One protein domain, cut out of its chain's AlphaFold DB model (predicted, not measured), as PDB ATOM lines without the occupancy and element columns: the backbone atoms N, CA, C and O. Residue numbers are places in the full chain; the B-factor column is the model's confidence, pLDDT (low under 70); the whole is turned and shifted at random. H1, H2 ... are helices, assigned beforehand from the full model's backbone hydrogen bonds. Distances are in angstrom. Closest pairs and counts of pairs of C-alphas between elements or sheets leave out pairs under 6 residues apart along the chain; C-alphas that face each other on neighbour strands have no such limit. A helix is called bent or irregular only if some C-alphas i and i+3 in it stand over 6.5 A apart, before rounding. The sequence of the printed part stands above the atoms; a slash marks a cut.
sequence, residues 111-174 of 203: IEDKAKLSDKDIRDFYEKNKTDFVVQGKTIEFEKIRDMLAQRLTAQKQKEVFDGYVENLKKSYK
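This is residues 111 to 174 of the 203 residues of an uncharacterized protein of Nitrospirae bacterium GWF2_44_13 (UniProt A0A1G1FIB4). One long helix, H3, makes the length of a rod, and the short helix H1 crosses its first part nearly at right angles. The small helix H2 and a loop lie at that same end, while residues 166 to 174 stick out free at the other. The printed part has 64 residues, with three named helices in the order H1, H2, H3 and no named strand; the class is all helix. The whole is loose, with a radius of gyration of the C-alphas of 15.5 A and spans of 55 by 20 by 15 A.

H3, residues 142 to 172, has a kink of 37 degrees near residue 149. It is irregular: C-alphas 144 and 147 are 7.8 A apart, and its line is a rough one. H1, residues 119 to 128, touches residues 142 to 153 of H3 alone, and the closest C-alphas, of Ile 122 and Ala 150, are 6.1 A apart. Their lines are about perpendicular, at 80 degrees. H2, residues 130 to 133, and H1 meet only through their link, a tight one of 1 residue. H2 and H3 are apart, joined by a short link of 8 residues; in it, residues 134 to 135 pair with 138 to 139, antiparallel. Every O i to N i+4 pair is within hydrogen-bond range in H1 and 25 of 27 are in H3; H2 is too short for such a pair, and its 1 O i to N i+3 pair is within range.

H3 is 42.1 A long, from C-alpha 142 at (190.062, 152.663, 159.748) to C-alpha 172 at (220.671, 180.895, 153.650). H1 begins at C-alpha 119, (190.946, 163.617, 159.388), and is 14.3 A long. H2, from Lys 130 to Phe 133, is 5.5 A long.

The two C-alphas farthest apart, of Gly 137 and Lys 174, are 54.6 A apart. Without residues 166 to 174, the body spans 41 by 18 by 15 A. The printed part has no cut and no long link between helices. The mean pLDDT of the printed part is 96.0, and no printed residue is under 70.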
ATOM      1  N   ILE A 111     207.094 174.272 162.336       96.25
ATOM      2  CA  ILE A 111     206.995 172.826 162.143       96.25
ATOM      3  C   ILE A 111     205.622 172.324 162.576       96.25
ATOM      4  O   ILE A 111     204.903 171.776 161.744       96.25
ATOM      5  N   GLU A 112     205.236 172.513 163.840       93.94
ATOM      6  CA  GLU A 112     204.006 171.911 164.371       93.94
ATOM      7  C   GLU A 112     202.756 172.496 163.712       93.94
ATOM      8  O   GLU A 112     201.942 171.747 163.171       93.94
ATOM      9  N   ASP A 113     202.648 173.823 163.654       93.62
ATOM     10  CA  ASP A 113     201.518 174.507 163.021       93.62
ATOM     11  C   ASP A 113     201.375 174.182 161.530       93.62
ATOM     12  O   ASP A 113     200.258 174.091 161.019       93.62
ATOM     13  N   LYS A 114     202.495 173.958 160.831       92.31
ATOM     14  CA  LYS A 114     202.508 173.633 159.395       92.31
ATOM     15  C   LYS A 114     202.334 172.145 159.096       92.31
ATOM     16  O   LYS A 114     202.059 171.791 157.952       92.31
ATOM     17  N   ALA A 115     202.510 171.279 160.091       93.25
ATOM     18  CA  ALA A 115     202.385 169.830 159.956       93.25
ATOM     19  C   ALA A 115     201.017 169.289 160.406       93.25
ATOM     20  O   ALA A 115     200.825 168.072 160.416       93.25
ATOM     21  N   LYS A 116     200.067 170.162 160.767       92.81
ATOM     22  CA  LYS A 116     198.697 169.777 161.134       92.81
ATOM     23  C   LYS A 116     198.024 169.021 159.984       92.81
ATOM     24  O   LYS A 116     197.892 169.546 158.881       92.81
ATOM     25  N   LEU A 117     197.589 167.795 160.265       94.25
ATOM     26  CA  LEU A 117     196.834 166.952 159.339       94.25
ATOM     27  C   LEU A 117     195.345 166.997 159.674       94.25
ATOM     28  O   LEU A 117     194.965 167.046 160.844       94.25
ATOM     29  N   SER A 118     194.506 166.950 158.645       96.44
ATOM     30  CA  SER A 118     193.064 166.767 158.801       96.44
ATOM     31  C   SER A 118     192.692 165.282 158.872       96.44
ATOM     32  O   SER A 118     193.404 164.419 158.353       96.44
ATOM     33  N   ASP A 119     191.516 164.975 159.429       95.31
ATOM     34  CA  ASP A 119     190.946 163.617 159.388       95.31
ATOM     35  C   ASP A 119     190.833 163.082 157.956       95.31
ATOM     36  O   ASP A 119     190.984 161.883 157.711       95.31
ATOM     37  N   LYS A 120     190.600 163.984 156.995       96.94
ATOM     38  CA  LYS A 120     190.572 163.649 155.575       96.94
ATOM     39  C   LYS A 120     191.940 163.162 155.095       96.94
ATOM     40  O   LYS A 120     191.989 162.150 154.408       96.94
ATOM     41  N   ASP A 121     193.032 163.821 155.478       96.81
ATOM     42  CA  ASP A 121     194.388 163.417 155.075       96.81
ATOM     43  C   ASP A 121     194.738 162.024 155.614       96.81
ATOM     44  O   ASP A 121     195.301 161.189 154.903       96.81
ATOM     45  N   ILE A 122     194.348 161.748 156.861       97.50
ATOM     46  CA  ILE A 122     194.580 160.457 157.520       97.50
ATOM     47  C   ILE A 122     193.746 159.358 156.845       97.50
ATOM     48  O   ILE A 122     194.252 158.263 156.582       97.50
ATOM     49  N   ARG A 123     192.481 159.650 156.511       97.38
ATOM     50  CA  ARG A 123     191.599 158.727 155.784       97.38
ATOM     51  C   ARG A 123     192.094 158.470 154.361       97.38
ATOM     52  O   ARG A 123     192.146 157.318 153.945       97.38
ATOM     53  N   ASP A 124     192.520 159.504 153.644       97.81
ATOM     54  CA  ASP A 124     193.078 159.381 152.294       97.81
ATOM     55  C   ASP A 124     194.340 158.508 152.292       97.81
ATOM     56  O   ASP A 124     194.528 157.692 151.386       97.81
ATOM     57  N   PHE A 125     195.202 158.647 153.306       97.31
ATOM     58  CA  PHE A 125     196.361 157.773 153.470       97.31
ATOM     59  C   PHE A 125     195.945 156.319 153.716       97.31
ATOM     60  O   PHE A 125     196.482 155.423 153.067       97.31
ATOM     61  N   TYR A 126     194.983 156.074 154.609       97.31
ATOM     62  CA  TYR A 126     194.476 154.723 154.861       97.31
ATOM     63  C   TYR A 126     193.941 154.069 153.582       97.31
ATOM     64  O   TYR A 126     194.349 152.964 153.239       97.31
ATOM     65  N   GLU A 127     193.081 154.775 152.846       96.50
ATOM     66  CA  GLU A 127     192.446 154.281 151.622       96.50
ATOM     67  C   GLU A 127     193.467 153.938 150.528       96.50
ATOM     68  O   GLU A 127     193.378 152.880 149.905       96.50
ATOM     69  N   LYS A 128     194.481 154.794 150.339       97.25
ATOM     70  CA  LYS A 128     195.553 154.583 149.351       97.25
ATOM     71  C   LYS A 128     196.493 153.432 149.706       97.25
ATOM     72  O   LYS A 128     197.070 152.840 148.801       97.25
ATOM     73  N   ASN A 129     196.638 153.118 150.993       96.62
ATOM     74  CA  ASN A 129     197.568 152.102 151.493       96.62
ATOM     75  C   ASN A 129     196.831 150.914 152.136       96.62
ATOM     76  O   ASN A 129     197.386 150.226 152.985       96.62
ATOM     77  N   LYS A 130     195.574 150.648 151.745       93.12
ATOM     78  CA  LYS A 130     194.723 149.594 152.336       93.12
ATOM     79  C   LYS A 130     195.393 148.221 152.430       93.12
ATOM     80  O   LYS A 130     195.117 147.470 153.363       93.12
ATOM     81  N   THR A 131     196.263 147.899 151.479       94.75
ATOM     82  CA  THR A 131     197.018 146.641 151.437       94.75
ATOM     83  C   THR A 131     197.998 146.487 152.597       94.75
ATOM     84  O   THR A 131     198.234 145.366 153.035       94.75
ATOM     85  N   ASP A 132     198.508 147.593 153.142       94.25
ATOM     86  CA  ASP A 132     199.470 147.601 154.250       94.25
ATOM     87  C   ASP A 132     198.804 147.269 155.595       94.25
ATOM     88  O   ASP A 132     199.482 146.980 156.581       94.25
ATOM     89  N   PHE A 133     197.468 147.293 155.642       94.94
ATOM     90  CA  PHE A 133     196.670 147.081 156.851       94.94
ATOM     91  C   PHE A 133     195.920 145.744 156.846       94.94
ATOM     92  O   PHE A 133     194.947 145.576 157.582       94.94
ATOM     93  N   VAL A 134     196.348 144.782 156.024       94.88
ATOM     94  CA  VAL A 134     195.769 143.434 155.985       94.88
ATOM     95  C   VAL A 134     196.475 142.526 156.988       94.88
ATOM     96  O   VAL A 134     197.665 142.246 156.869       94.88
ATOM     97  N   VAL A 135     195.722 142.000 157.953       91.88
ATOM     98  CA  VAL A 135     196.201 141.016 158.932       91.88
ATOM     99  C   VAL A 135     195.355 139.755 158.808       91.88
ATOM    100  O   VAL A 135     194.131 139.806 158.888       91.88
ATOM    101  N   GLN A 136     196.008 138.609 158.584       91.81
ATOM    102  CA  GLN A 136     195.338 137.310 158.396       91.81
ATOM    103  C   GLN A 136     194.240 137.339 157.310       91.81
ATOM    104  O   GLN A 136     193.166 136.764 157.470       91.81
ATOM    105  N   GLY A 137     194.494 138.050 156.206       92.12
ATOM    106  CA  GLY A 137     193.558 138.158 155.081       92.12
ATOM    107  C   GLY A 137     192.365 139.094 155.313       92.12
ATOM    108  O   GLY A 137     191.484 139.159 154.461       92.12
ATOM    109  N   LYS A 138     192.325 139.830 156.433       93.44
ATOM    110  CA  LYS A 138     191.297 140.839 156.723       93.44
ATOM    111  C   LYS A 138     191.925 142.220 156.862       93.44
ATOM    112  O   LYS A 138     192.901 142.387 157.590       93.44
ATOM    113  N   THR A 139     191.349 143.210 156.191       95.06
ATOM    114  CA  THR A 139     191.754 144.611 156.344       95.06
ATOM    115  C   THR A 139     191.302 145.130 157.704       95.06
ATOM    116  O   THR A 139     190.148 144.943 158.092       95.06
ATOM    117  N   ILE A 140     192.206 145.764 158.447       96.00
ATOM    118  CA  ILE A 140     191.863 146.403 159.717       96.00
ATOM    119  C   ILE A 140     191.065 147.675 159.439       96.00
ATOM    120  O   ILE A 140     191.548 148.553 158.739       96.00
ATOM    121  N   GLU A 141     189.883 147.791 160.043       95.88
ATOM    122  CA  GLU A 141     189.023 148.970 159.918       95.88
ATOM    123  C   GLU A 141     189.718 150.275 160.321       95.88
ATOM    124  O   GLU A 141     190.389 150.337 161.356       95.88
ATOM    125  N   PHE A 142     189.462 151.340 159.555       95.75
ATOM    126  CA  PHE A 142     190.062 152.663 159.748       95.75
ATOM    127  C   PHE A 142     189.953 153.163 161.193       95.75
ATOM    128  O   PHE A 142     190.956 153.549 161.783       95.75
ATOM    129  N   GLU A 143     188.764 153.087 161.796       96.25
ATOM    130  CA  GLU A 143     188.520 153.599 163.153       96.25
ATOM    131  C   GLU A 143     189.393 152.911 164.219       96.25
ATOM    132  O   GLU A 143     189.712 153.515 165.238       96.25
ATOM    133  N   LYS A 144     189.841 151.667 163.981       95.88
ATOM    134  CA  LYS A 144     190.713 150.936 164.917       95.88
ATOM    135  C   LYS A 144     192.168 151.394 164.866       95.88
ATOM    136  O   LYS A 144     192.905 151.157 165.818       95.88
ATOM    137  N   ILE A 145     192.591 151.996 163.755       96.25
ATOM    138  CA  ILE A 145     193.979 152.426 163.539       96.25
ATOM    139  C   ILE A 145     194.114 153.927 163.286       96.25
ATOM    140  O   ILE A 145     195.237 154.400 163.147       96.25
ATOM    141  N   ARG A 146     193.008 154.684 163.271       96.12
ATOM    142  CA  ARG A 146     192.986 156.130 163.015       96.12
ATOM    143  C   ARG A 146     194.011 156.871 163.862       96.12
ATOM    144  O   ARG A 146     194.817 157.596 163.299       96.12
ATOM    145  N   ASP A 147     194.020 156.667 165.179       96.62
ATOM    146  CA  ASP A 147     194.912 157.406 166.088       96.62
ATOM    147  C   ASP A 147     196.383 157.037 165.891       96.62
ATOM    148  O   ASP A 147     197.255 157.905 165.889       96.62
ATOM    149  N   MET A 148     196.660 155.757 165.635       95.69
ATOM    150  CA  MET A 148     198.006 155.290 165.303       95.69
ATOM    151  C   MET A 148     198.492 155.905 163.983       95.69
ATOM    152  O   MET A 148     199.637 156.350 163.891       95.69
ATOM    153  N   LEU A 149     197.625 155.955 162.966       96.75
ATOM    154  CA  LEU A 149     197.920 156.604 161.690       96.75
ATOM    155  C   LEU A 149     198.089 158.112 161.867       96.75
ATOM    156  O   LEU A 149     199.055 158.659 161.349       96.75
ATOM    157  N   ALA A 150     197.221 158.770 162.634       96.62
ATOM    158  CA  ALA A 150     197.307 160.195 162.929       96.62
ATOM    159  C   ALA A 150     198.655 160.537 163.571       96.62
ATOM    160  O   ALA A 150     199.365 161.416 163.085       96.62
ATOM    161  N   GLN A 151     199.059 159.792 164.604       95.75
ATOM    162  CA  GLN A 151     200.338 159.985 165.281       95.75
ATOM    163  C   GLN A 151     201.520 159.742 164.334       95.75
ATOM    164  O   GLN A 151     202.427 160.571 164.249       95.75
ATOM    165  N   ARG A 152     201.507 158.626 163.591       95.94
ATOM    166  CA  ARG A 152     202.582 158.278 162.651       95.94
ATOM    167  C   ARG A 152     202.721 159.319 161.544       95.94
ATOM    168  O   ARG A 152     203.834 159.761 161.274       95.94
ATOM    169  N   LEU A 153     201.619 159.691 160.900       96.88
ATOM    170  CA  LEU A 153     201.617 160.635 159.787       96.88
ATOM    171  C   LEU A 153     201.984 162.040 160.256       96.88
ATOM    172  O   LEU A 153     202.756 162.709 159.577       96.88
ATOM    173  N   THR A 154     201.518 162.459 161.437       95.88
ATOM    174  CA  THR A 154     201.913 163.746 162.029       95.88
ATOM    175  C   THR A 154     203.415 163.774 162.293       95.88
ATOM    176  O   THR A 154     204.088 164.702 161.857       95.88
ATOM    177  N   ALA A 155     203.978 162.730 162.910       96.31
ATOM    178  CA  ALA A 155     205.418 162.647 163.161       96.31
ATOM    179  C   ALA A 155     206.239 162.623 161.857       96.31
ATOM    180  O   ALA A 155     207.274 163.282 161.753       96.31
ATOM    181  N   GLN A 156     205.766 161.898 160.836       96.25
ATOM    182  CA  GLN A 156     206.387 161.895 159.509       96.25
ATOM    183  C   GLN A 156     206.341 163.283 158.863       96.25
ATOM    184  O   GLN A 156     207.358 163.743 158.344       96.25
ATOM    185  N   LYS A 157     205.195 163.969 158.936       96.94
ATOM    186  CA  LYS A 157     205.025 165.305 158.365       96.94
ATOM    187  C   LYS A 157     205.878 166.339 159.089       96.94
ATOM    188  O   LYS A 157     206.563 167.115 158.432       96.94
ATOM    189  N   GLN A 158     205.903 166.314 160.418       97.06
ATOM    190  CA  GLN A 158     206.779 167.163 161.225       97.06
ATOM    191  C   GLN A 158     208.246 166.953 160.853       97.06
ATOM    192  O   GLN A 158     208.963 167.929 160.653       97.06
ATOM    193  N   LYS A 159     208.693 165.700 160.686       97.31
ATOM    194  CA  LYS A 159     210.064 165.405 160.253       97.31
ATOM    195  C   LYS A 159     210.362 165.969 158.862       97.31
ATOM    196  O   LYS A 159     211.404 166.588 158.678       97.31
ATOM    197  N   GLU A 160     209.464 165.777 157.897       97.44
ATOM    198  CA  GLU A 160     209.620 166.310 156.536       97.44
ATOM    199  C   GLU A 160     209.734 167.844 156.544       97.44
ATOM    200  O   GLU A 160     210.651 168.407 155.943       97.44
ATOM    201  N   VAL A 161     208.829 168.518 157.262       97.88
ATOM    202  CA  VAL A 161     208.828 169.980 157.393       97.88
ATOM    203  C   VAL A 161     210.097 170.456 158.103       97.88
ATOM    204  O   VAL A 161     210.717 171.415 157.648       97.88
ATOM    205  N   PHE A 162     210.526 169.765 159.161       98.06
ATOM    206  CA  PHE A 162     211.758 170.064 159.888       98.06
ATOM    207  C   PHE A 162     212.996 169.947 159.004       98.06
ATOM    208  O   PHE A 162     213.769 170.901 158.913       98.06
ATOM    209  N   ASP A 163     213.172 168.812 158.326       98.00
ATOM    210  CA  ASP A 163     214.330 168.575 157.465       98.00
ATOM    211  C   ASP A 163     214.384 169.625 156.349       98.00
ATOM    212  O   ASP A 163     215.422 170.250 156.131       98.00
ATOM    213  N   GLY A 164     213.249 169.893 155.695       97.94
ATOM    214  CA  GLY A 164     213.156 170.922 154.660       97.94
ATOM    215  C   GLY A 164     213.473 172.323 155.188       97.94
ATOM    216  O   GLY A 164     214.217 173.076 154.554       97.94
ATOM    217  N   TYR A 165     212.956 172.672 156.366       97.56
ATOM    218  CA  TYR A 165     213.214 173.959 157.004       97.56
ATOM    219  C   TYR A 165     214.697 174.130 157.353       97.56
ATOM    220  O   TYR A 165     215.307 175.134 156.986       97.56
ATOM    221  N   VAL A 166     215.315 173.125 157.980       97.75
ATOM    222  CA  VAL A 166     216.739 173.144 158.345       97.75
ATOM    223  C   VAL A 166     217.638 173.196 157.112       97.75
ATOM    224  O   VAL A 166     218.606 173.954 157.105       97.75
ATOM    225  N   GLU A 167     217.332 172.446 156.054       97.81
ATOM    226  CA  GLU A 167     218.100 172.509 154.806       97.81
ATOM    227  C   GLU A 167     218.010 173.890 154.145       97.81
ATOM    228  O   GLU A 167     219.010 174.407 153.643       97.81
ATOM    229  N   ASN A 168     216.845 174.537 154.198       97.38
ATOM    230  CA  ASN A 168     216.697 175.910 153.719       97.38
ATOM    231  C   ASN A 168     217.509 176.903 154.561       97.38
ATOM    232  O   ASN A 168     218.161 177.780 153.995       97.38
ATOM    233  N   LEU A 169     217.543 176.739 155.888       97.69
ATOM    234  CA  LEU A 169     218.400 177.543 156.765       97.69
ATOM    235  C   LEU A 169     219.888 177.313 156.467       97.69
ATOM    236  O   LEU A 169     220.653 178.264 156.357       97.69
ATOM    237  N   LYS A 170     220.326 176.070 156.259       97.56
ATOM    238  CA  LYS A 170     221.732 175.794 155.921       97.56
ATOM    239  C   LYS A 170     222.184 176.481 154.633       97.56
ATOM    240  O   LYS A 170     223.350 176.842 154.523       97.56
ATOM    241  N   LYS A 171     221.277 176.660 153.668       97.19
ATOM    242  CA  LYS A 171     221.554 177.363 152.406       97.19
ATOM    243  C   LYS A 171     221.582 178.882 152.562       97.19
ATOM    244  O   LYS A 171     222.307 179.542 151.824       97.19
ATOM    245  N   SER A 172     220.784 179.442 153.472       96.94
ATOM    246  CA  SER A 172     220.671 180.895 153.650       96.94
ATOM    247  C   SER A 172     221.656 181.473 154.668       96.94
ATOM    248  O   SER A 172     221.949 182.666 154.619       96.94
ATOM    249  N   TYR A 173     222.201 180.647 155.560       97.31
ATOM    250  CA  TYR A 173     223.153 181.078 156.580       97.31
ATOM    251  C   TYR A 173     224.589 180.748 156.168       97.31
ATOM    252  O   TYR A 173     224.882 179.679 155.637       97.31
ATOM    253  N   LYS A 174     225.525 181.655 156.469       97.00
ATOM    254  CA  LYS A 174     226.959 181.375 156.345       97.00
ATOM    255  C   LYS A 174     227.364 180.386 157.435       97.00
ATOM    256  O   LYS A 174     227.373 180.736 158.614       97.00
TER     257      LYS A 174